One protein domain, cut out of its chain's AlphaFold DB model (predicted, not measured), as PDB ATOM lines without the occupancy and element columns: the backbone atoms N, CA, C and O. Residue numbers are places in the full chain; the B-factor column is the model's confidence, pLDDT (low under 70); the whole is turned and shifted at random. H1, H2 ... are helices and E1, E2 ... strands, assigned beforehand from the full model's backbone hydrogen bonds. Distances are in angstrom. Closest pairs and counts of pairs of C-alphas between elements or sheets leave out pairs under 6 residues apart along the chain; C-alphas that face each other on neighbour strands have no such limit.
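Overview. This is residues 68 to 130 of the 140 residues of an uncharacterized protein of Planctomycetaceae bacterium (UniProt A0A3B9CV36). Two short parallel strands side by side, E1 and E2, make a small sheet with H2 packed over one face and H1 alongside H2. A long loop then leads to a tail, residues 121 to 130 with H3, that sticks out. The 63 printed residues run H1 E1 H2 E2 H3, mixed helices and strands, only just loose, close to compact: radius of gyration of the C-alphas 13.2 A, spans 38 by 26 by 16 A.

Along the chain. Find C-alpha 68 at (152.772, 137.747, 92.738), where H1, residues 68 to 73, begins. Then come E1, 77 to 82, 12.1 A; H2, 87 to 95, 12.5 A; E2, 99 to 104, 12.1 A; and H3, 122 to 126, ending at (168.239, 126.983, 122.520).

Arrangement. E1 and E2 are parallel at 15 degrees; N 80 and O 101, 2.9 A, are within hydrogen-bond range. E1, H2, E2 form a strand-helix-strand unit, parallel neighbour strands joined through a helix, its crossover right-handed. The closest C-alphas of H2 and E2, Val 94 and Leu 102, are 7.3 A apart. H1 and H2 are close but not clearly touching, C-alphas 71 and 93 being closest at 7.6 A. H2 and H3 have every O i to N i+4 pair within hydrogen-bond range, H1 1 of 2.

Size, cuts and confidence. The printed part has no cut; E2 to H3 is a long link. Residues 116 to 125 and 128 have pLDDT under 70.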
ATOM      1  N   ASP A  68     151.596 138.488  93.203       96.06
ATOM      2  CA  ASP A  68     152.772 137.747  92.738       96.06
ATOM      3  C   ASP A  68     154.085 138.176  93.420       96.06
ATOM      4  O   ASP A  68     155.065 137.433  93.412       96.06
ATOM      5  N   GLN A  69     154.105 139.350  94.056       96.94
ATOM      6  CA  GLN A  69     155.251 139.872  94.805       96.94
ATOM      7  C   GLN A  69     155.081 139.742  96.324       96.94
ATOM      8  O   GLN A  69     156.069 139.846  97.057       96.94
ATOM      9  N   MET A  70     153.857 139.491  96.803       96.50
ATOM     10  CA  MET A  70     153.484 139.573  98.219       96.50
ATOM     11  C   MET A  70     154.340 138.664  99.101       96.50
ATOM     12  O   MET A  70     154.957 139.147 100.045       96.50
ATOM     13  N   LEU A  71     154.465 137.376  98.754       96.69
ATOM     14  CA  LEU A  71     155.226 136.410  99.562       96.69
ATOM     15  C   LEU A  71     156.695 136.802  99.730       96.69
ATOM     16  O   LEU A  71     157.288 136.513 100.767       96.69
ATOM     17  N   ARG A  72     157.287 137.453  98.724       95.81
ATOM     18  CA  ARG A  72     158.663 137.946  98.801       95.81
ATOM     19  C   ARG A  72     158.754 139.208  99.656       95.81
ATOM     20  O   ARG A  72     159.703 139.335 100.422       95.81
ATOM     21  N   LYS A  73     157.814 140.140  99.484       95.81
ATOM     22  CA  LYS A  73     157.847 141.464 100.121       95.81
ATOM     23  C   LYS A  73     157.451 141.439 101.595       95.81
ATOM     24  O   LYS A  73     158.059 142.163 102.370       95.81
ATOM     25  N   ILE A  74     156.507 140.583 101.992       95.25
ATOM     26  CA  ILE A  74     156.098 140.454 103.400       95.25
ATOM     27  C   ILE A  74     157.262 139.996 104.296       95.25
ATOM     28  O   ILE A  74     157.344 140.379 105.459       95.25
ATOM     29  N   GLY A  75     158.207 139.231 103.736       94.38
ATOM     30  CA  GLY A  75     159.361 138.728 104.474       94.38
ATOM     31  C   GLY A  75     158.973 137.758 105.599       94.38
ATOM     32  O   GLY A  75     157.844 137.257 105.625       94.38
ATOM     33  N   PRO A  76     159.909 137.440 106.512       93.88
ATOM     34  CA  PRO A  76     159.645 136.560 107.648       93.88
ATOM     35  C   PRO A  76     158.421 137.026 108.439       93.88
ATOM     36  O   PRO A  76     158.353 138.176 108.859       93.88
ATOM     37  N   THR A  77     157.453 136.131 108.622       92.50
ATOM     38  CA  THR A  77     156.162 136.449 109.231       92.50
ATOM     39  C   THR A  77     155.866 135.456 110.337       92.50
ATOM     40  O   THR A  77     155.767 134.254 110.100       92.50
ATOM     41  N   LEU A  78     155.664 135.974 111.542       89.62
ATOM     42  CA  LEU A  78     155.351 135.159 112.706       89.62
ATOM     43  C   LEU A  78     153.955 134.517 112.579       89.62
ATOM     44  O   LEU A  78     153.798 133.301 112.664       89.62
ATOM     45  N   VAL A  79     152.940 135.335 112.280       90.06
ATOM     46  CA  VAL A  79     151.565 134.880 112.021       90.06
ATOM     47  C   VAL A  79     150.995 135.598 110.814       90.06
ATOM     48  O   VAL A  79     150.937 136.825 110.788       90.06
ATOM     49  N   GLY A  80     150.515 134.833 109.840       92.31
ATOM     50  CA  GLY A  80     149.802 135.348 108.678       92.31
ATOM     51  C   GLY A  80     148.367 134.838 108.642       92.31
ATOM     52  O   GLY A  80     148.133 133.636 108.763       92.31
ATOM     53  N   THR A  81     147.401 135.729 108.423       94.50
ATOM     54  CA  THR A  81     146.035 135.339 108.042       94.50
ATOM     55  C   THR A  81     145.794 135.727 106.589       94.50
ATOM     56  O   THR A  81     145.818 136.905 106.241       94.50
ATOM     57  N   ALA A  82     145.525 134.734 105.746       95.19
ATOM     58  CA  ALA A  82     145.166 134.923 104.351       95.19
ATOM     59  C   ALA A  82     143.648 134.818 104.167       95.19
ATOM     60  O   ALA A  82     143.050 133.760 104.372       95.19
ATOM     61  N   ILE A  83     143.021 135.912 103.737       95.44
ATOM     62  CA  ILE A  83     141.593 135.953 103.409       95.44
ATOM     63  C   ILE A  83     141.460 135.849 101.887       95.44
ATOM     64  O   ILE A  83     141.627 136.835 101.174       95.44
ATOM     65  N   THR A  84     141.208 134.641 101.382       95.06
ATOM     66  CA  THR A  84     141.105 134.368  99.943       95.06
ATOM     67  C   THR A  84     140.226 133.149  99.659       95.06
ATOM     68  O   THR A  84     140.118 132.257 100.496       95.06
ATOM     69  N   ASN A  85     139.629 133.113  98.464       95.56
ATOM     70  CA  ASN A  85     138.959 131.936  97.895       95.56
ATOM     71  C   ASN A  85     139.774 131.301  96.747       95.56
ATOM     72  O   ASN A  85     139.312 130.358  96.112       95.56
ATOM     73  N   ASP A  86     140.961 131.833  96.437       96.62
ATOM     74  CA  ASP A  86     141.841 131.301  95.397       96.62
ATOM     75  C   ASP A  86     142.631 130.099  95.943       96.62
ATOM     76  O   ASP A  86     143.501 130.228  96.812       96.62
ATOM     77  N   GLU A  87     142.324 128.908  95.430       96.19
ATOM     78  CA  GLU A  87     142.996 127.669  95.824       96.19
ATOM     79  C   GLU A  87     144.459 127.611  95.378       96.19
ATOM     80  O   GLU A  87     145.298 127.061  96.092       96.19
ATOM     81  N   ALA A  88     144.781 128.149  94.199       96.81
ATOM     82  CA  ALA A  88     146.151 128.159  93.700       96.81
ATOM     83  C   ALA A  88     147.019 129.078  94.564       96.81
ATOM     84  O   ALA A  88     148.167 128.744  94.863       96.81
ATOM     85  N   TRP A  89     146.454 130.196  95.017       96.69
ATOM     86  CA  TRP A  89     147.120 131.085  95.957       96.69
ATOM     87  C   TRP A  89     147.251 130.478  97.354       96.69
ATOM     88  O   TRP A  89     148.316 130.539  97.961       96.69
ATOM     89  N   SER A  90     146.201 129.816  97.838       96.31
ATOM     90  CA  SER A  90     146.230 129.113  99.124       96.31
ATOM     91  C   SER A  90     147.332 128.049  99.170       96.31
ATOM     92  O   SER A  90     148.030 127.943 100.173       96.31
ATOM     93  N   ARG A  91     147.547 127.305  98.075       96.38
ATOM     94  CA  ARG A  91     148.666 126.350  97.963       96.38
ATOM     95  C   ARG A  91     150.027 127.050  98.053       96.38
ATOM     96  O   ARG A  91     150.867 126.618  98.830       96.38
ATOM     97  N   GLN A  92     150.210 128.166  97.345       97.06
ATOM     98  CA  GLN A  92     151.452 128.952  97.419       97.06
ATOM     99  C   GLN A  92     151.737 129.482  98.832       97.06
ATOM    100  O   GLN A  92     152.886 129.490  99.262       97.06
ATOM    101  N   LEU A  93     150.700 129.903  99.564       96.38
ATOM    102  CA  LEU A  93     150.819 130.335 100.960       96.38
ATOM    103  C   LEU A  93     151.239 129.182 101.879       96.38
ATOM    104  O   LEU A  93     152.083 129.379 102.745       96.38
ATOM    105  N   VAL A  94     150.685 127.982 101.685       94.19
ATOM    106  CA  VAL A  94     151.068 126.783 102.454       94.19
ATOM    107  C   VAL A  94     152.531 126.398 102.206       94.19
ATOM    108  O   VAL A  94     153.220 125.981 103.135       94.19
ATOM    109  N   ASP A  95     153.027 126.586 100.983       95.00
ATOM    110  CA  ASP A  95     154.425 126.309 100.629       95.00
ATOM    111  C   ASP A  95     155.410 127.382 101.153       95.00
ATOM    112  O   ASP A  95     156.630 127.169 101.170       95.00
ATOM    113  N   ALA A  96     154.910 128.539 101.606       94.69
ATOM    114  CA  ALA A  96     155.707 129.662 102.090       94.69
ATOM    115  C   ALA A  96     156.223 129.435 103.523       94.69
ATOM    116  O   ALA A  96     155.695 129.955 104.501       94.69
ATOM    117  N   ARG A  97     157.320 128.680 103.641       91.19
ATOM    118  CA  ARG A  97     157.932 128.273 104.926       91.19
ATOM    119  C   ARG A  97     158.469 129.404 105.812       91.19
ATOM    120  O   ARG A  97     158.924 129.126 106.912       91.19
ATOM    121  N   HIS A  98     158.504 130.640 105.323       92.44
ATOM    122  CA  HIS A  98     158.885 131.823 106.103       92.44
ATOM    123  C   HIS A  98     157.692 132.488 106.804       92.44
ATOM    124  O   HIS A  98     157.871 133.521 107.446       92.44
ATOM    125  N   ILE A  99     156.493 131.918 106.654       92.88
ATOM    126  CA  ILE A  99     155.316 132.214 107.468       92.88
ATOM    127  C   ILE A  99     155.198 131.085 108.495       92.88
ATOM    128  O   ILE A  99     154.804 129.973 108.144       92.88
ATOM    129  N   ASP A 100     155.543 131.357 109.752       88.50
ATOM    130  CA  ASP A 100     155.628 130.313 110.782       88.50
ATOM    131  C   ASP A 100     154.244 129.733 111.100       88.50
ATOM    132  O   ASP A 100     154.057 128.515 111.168       88.50
ATOM    133  N   ARG A 101     153.244 130.611 111.246       89.12
ATOM    134  CA  ARG A 101     151.854 130.228 111.483       89.12
ATOM    135  C   ARG A 101     150.921 130.844 110.449       89.12
ATOM    136  O   ARG A 101     150.625 132.036 110.485       89.12
ATOM    137  N   LEU A 102     150.395 130.004 109.563       91.56
ATOM    138  CA  LEU A 102     149.428 130.405 108.545       91.56
ATOM    139  C   LEU A 102     147.996 130.043 108.954       91.56
ATOM    140  O   LEU A 102     147.686 128.885 109.232       91.56
ATOM    141  N   ASN A 103     147.100 131.024 108.889       92.44
ATOM    142  CA  ASN A 103     145.658 130.817 108.890       92.44
ATOM    143  C   ASN A 103     145.090 131.124 107.498       92.44
ATOM    144  O   ASN A 103     145.428 132.146 106.903       92.44
ATOM    145  N   VAL A 104     144.181 130.283 107.001       93.06
ATOM    146  CA  VAL A 104     143.453 130.523 105.743       93.06
ATOM    147  C   VAL A 104     141.966 130.687 106.048       93.06
ATOM    148  O   VAL A 104     141.365 129.839 106.708       93.06
ATOM    149  N   GLY A 105     141.379 131.786 105.577       91.12
ATOM    150  CA  GLY A 105     140.003 132.190 105.863       91.12
ATOM    151  C   GLY A 105     139.892 133.213 106.999       91.12
ATOM    152  O   GLY A 105     140.883 133.759 107.478       91.12
ATOM    153  N   ALA A 106     138.658 133.493 107.432       90.19
ATOM    154  CA  ALA A 106     138.344 134.494 108.456       90.19
ATOM    155  C   ALA A 106     138.658 134.002 109.886       90.19
ATOM    156  O   ALA A 106     137.785 133.956 110.753       90.19
ATOM    157  N   VAL A 107     139.908 133.604 110.123       87.88
ATOM    158  CA  VAL A 107     140.406 133.135 111.420       87.88
ATOM    159  C   VAL A 107     141.208 134.261 112.085       87.88
ATOM    160  O   VAL A 107     142.221 134.698 111.528       87.88
ATOM    161  N   PRO A 108     140.791 134.743 113.270       83.19
ATOM    162  CA  PRO A 108     141.557 135.731 114.021       83.19
ATOM    163  C   PRO A 108     142.934 135.187 114.412       83.19
ATOM    164  O   PRO A 108     143.043 134.052 114.870       83.19
ATOM    165  N   THR A 109     143.982 136.006 114.322       79.50
ATOM    166  CA  THR A 109     145.351 135.607 114.702       79.50
ATOM    167  C   THR A 109     145.461 135.198 116.178       79.50
ATOM    168  O   THR A 109     146.232 134.302 116.522       79.50
ATOM    169  N   CYS A 110     144.620 135.774 117.046       78.81
ATOM    170  CA  CYS A 110     144.531 135.436 118.468       78.81
ATOM    171  C   CYS A 110     143.827 134.098 118.771       78.81
ATOM    172  O   CYS A 110     143.863 133.641 119.914       78.81
ATOM    173  N   ALA A 111     143.191 133.454 117.786       79.56
ATOM    174  CA  ALA A 111     142.548 132.157 117.972       79.56
ATOM    175  C   ALA A 111     143.612 131.049 118.015       79.56
ATOM    176  O   ALA A 111     144.012 130.516 116.985       79.56
ATOM    177  N   LEU A 112     144.118 130.732 119.208       74.62
ATOM    178  CA  LEU A 112     145.174 129.739 119.429       74.62
ATOM    179  C   LEU A 112     144.599 128.326 119.603       74.62
ATOM    180  O   LEU A 112     143.652 128.118 120.358       74.62
ATOM    181  N   ASN A 113     145.215 127.342 118.944       76.69
ATOM    182  CA  ASN A 113     144.967 125.924 119.195       76.69
ATOM    183  C   ASN A 113     146.188 125.313 119.885       76.69
ATOM    184  O   ASN A 113     147.224 125.167 119.248       76.69
ATOM    185  N   TRP A 114     146.037 124.905 121.144       73.94
ATOM    186  CA  TRP A 114     147.102 124.340 121.984       73.94
ATOM    187  C   TRP A 114     147.799 123.092 121.421       73.94
ATOM    188  O   TRP A 114     148.864 122.720 121.901       73.94
ATOM    189  N   LEU A 115     147.194 122.419 120.437       77.69
ATOM    190  CA  LEU A 115     147.786 121.259 119.763       77.69
ATOM    191  C   LEU A 115     148.641 121.637 118.548       77.69
ATOM    192  O   LEU A 115     149.320 120.776 117.993       77.69
ATOM    193  N   GLN A 116     148.586 122.891 118.099       69.62
ATOM    194  CA  GLN A 116     149.436 123.369 117.017       69.62
ATOM    195  C   GLN A 116     150.800 123.770 117.587       69.62
ATOM    196  O   GLN A 116     150.847 124.391 118.649       69.62
ATOM    197  N   PRO A 117     151.912 123.452 116.899       66.19
ATOM    198  CA  PRO A 117     153.194 124.043 117.247       66.19
ATOM    199  C   PRO A 117     153.049 125.564 117.148       66.19
ATOM    200  O   PRO A 117     152.707 126.100 116.095       66.19
ATOM    201  N   HIS A 118     153.214 126.238 118.282       64.62
ATOM    202  CA  HIS A 118     153.155 127.689 118.355       64.62
ATOM    203  C   HIS A 118     154.498 128.292 117.956       64.62
ATOM    204  O   HIS A 118     155.531 127.618 117.965       64.62
ATOM    205  N   GLU A 119     154.451 129.568 117.603       62.66
ATOM    206  CA  GLU A 119     155.606 130.365 117.216       62.66
ATOM    207  C   GLU A 119     156.747 130.250 118.231       62.66
ATOM    208  O   GLU A 119     156.518 130.212 119.443       62.66
ATOM    209  N   GLY A 120     157.984 130.220 117.731       58.28
ATOM    210  CA  GLY A 120     159.160 130.280 118.585       58.28
ATOM    211  C   GLY A 120     159.314 129.071 119.505       58.28
ATOM    212  O   GLY A 120     159.396 129.225 120.727       58.28
ATOM    213  N   ASN A 121     159.381 127.861 118.935       63.47
ATOM    214  CA  ASN A 121     159.716 126.679 119.719       63.47
ATOM    215  C   ASN A 121     161.042 126.936 120.446       63.47
ATOM    216  O   ASN A 121     162.054 127.267 119.831       63.47
ATOM    217  N   ILE A 122     161.037 126.781 121.770       65.88
ATOM    218  CA  ILE A 122     162.218 127.008 122.606       65.88
ATOM    219  C   ILE A 122     163.440 126.222 122.106       65.88
ATOM    220  O   ILE A 122     164.570 126.671 122.270       65.88
ATOM    221  N   ILE A 123     163.225 125.079 121.451       69.31
ATOM    222  CA  ILE A 123     164.288 124.291 120.833       69.31
ATOM    223  C   ILE A 123     165.001 125.070 119.723       69.31
ATOM    224  O   ILE A 123     166.226 125.030 119.687       69.31
ATOM    225  N   ASP A 124     164.282 125.823 118.890       65.81
ATOM    226  CA  ASP A 124     164.872 126.615 117.802       65.81
ATOM    227  C   ASP A 124     165.706 127.798 118.331       65.81
ATOM    228  O   ASP A 124     166.662 128.228 117.684       65.81
ATOM    229  N   PHE A 125     165.396 128.290 119.537       63.94
ATOM    230  CA  PHE A 125     166.202 129.299 120.235       63.94
ATOM    231  C   PHE A 125     167.407 128.708 120.972       63.94
ATOM    232  O   PHE A 125     168.491 129.294 120.967       63.94
ATOM    233  N   LEU A 126     167.220 127.576 121.653       71.81
ATOM    234  CA  LEU A 126     168.239 126.983 122.520       71.81
ATOM    235  C   LEU A 126     169.254 126.134 121.755       71.81
ATOM    236  O   LEU A 126     170.388 125.975 122.209       71.81
ATOM    237  N   TYR A 127     168.864 125.580 120.609       70.44
ATOM    238  CA  TYR A 127     169.665 124.612 119.881       70.44
ATOM    239  C   TYR A 127     169.752 124.976 118.407       70.44
ATOM    240  O   TYR A 127     168.767 125.255 117.732       70.44
ATOM    241  N   ARG A 128     170.973 124.917 117.873       64.75
ATOM    242  CA  ARG A 128     171.215 125.063 116.441       64.75
ATOM    243  C   ARG A 128     171.369 123.681 115.827       64.75
ATOM    244  O   ARG A 128     172.294 122.952 116.188       64.75
ATOM    245  N   ASN A 129     170.502 123.343 114.876       74.31
ATOM    246  CA  ASN A 129     170.603 122.086 114.143       74.31
ATOM    247  C   ASN A 129     171.973 121.981 113.454       74.31
ATOM    248  O   ASN A 129     172.348 122.821 112.633       74.31
ATOM    249  N   ARG A 130     172.735 120.940 113.804       72.44
ATOM    250  CA  ARG A 130     174.003 120.584 113.162       72.44
ATOM    251  C   ARG A 130     174.034 119.079 112.941       72.44
ATOM    252  O   ARG A 130     174.111 118.316 113.898       72.44
TER     253      ARG A 130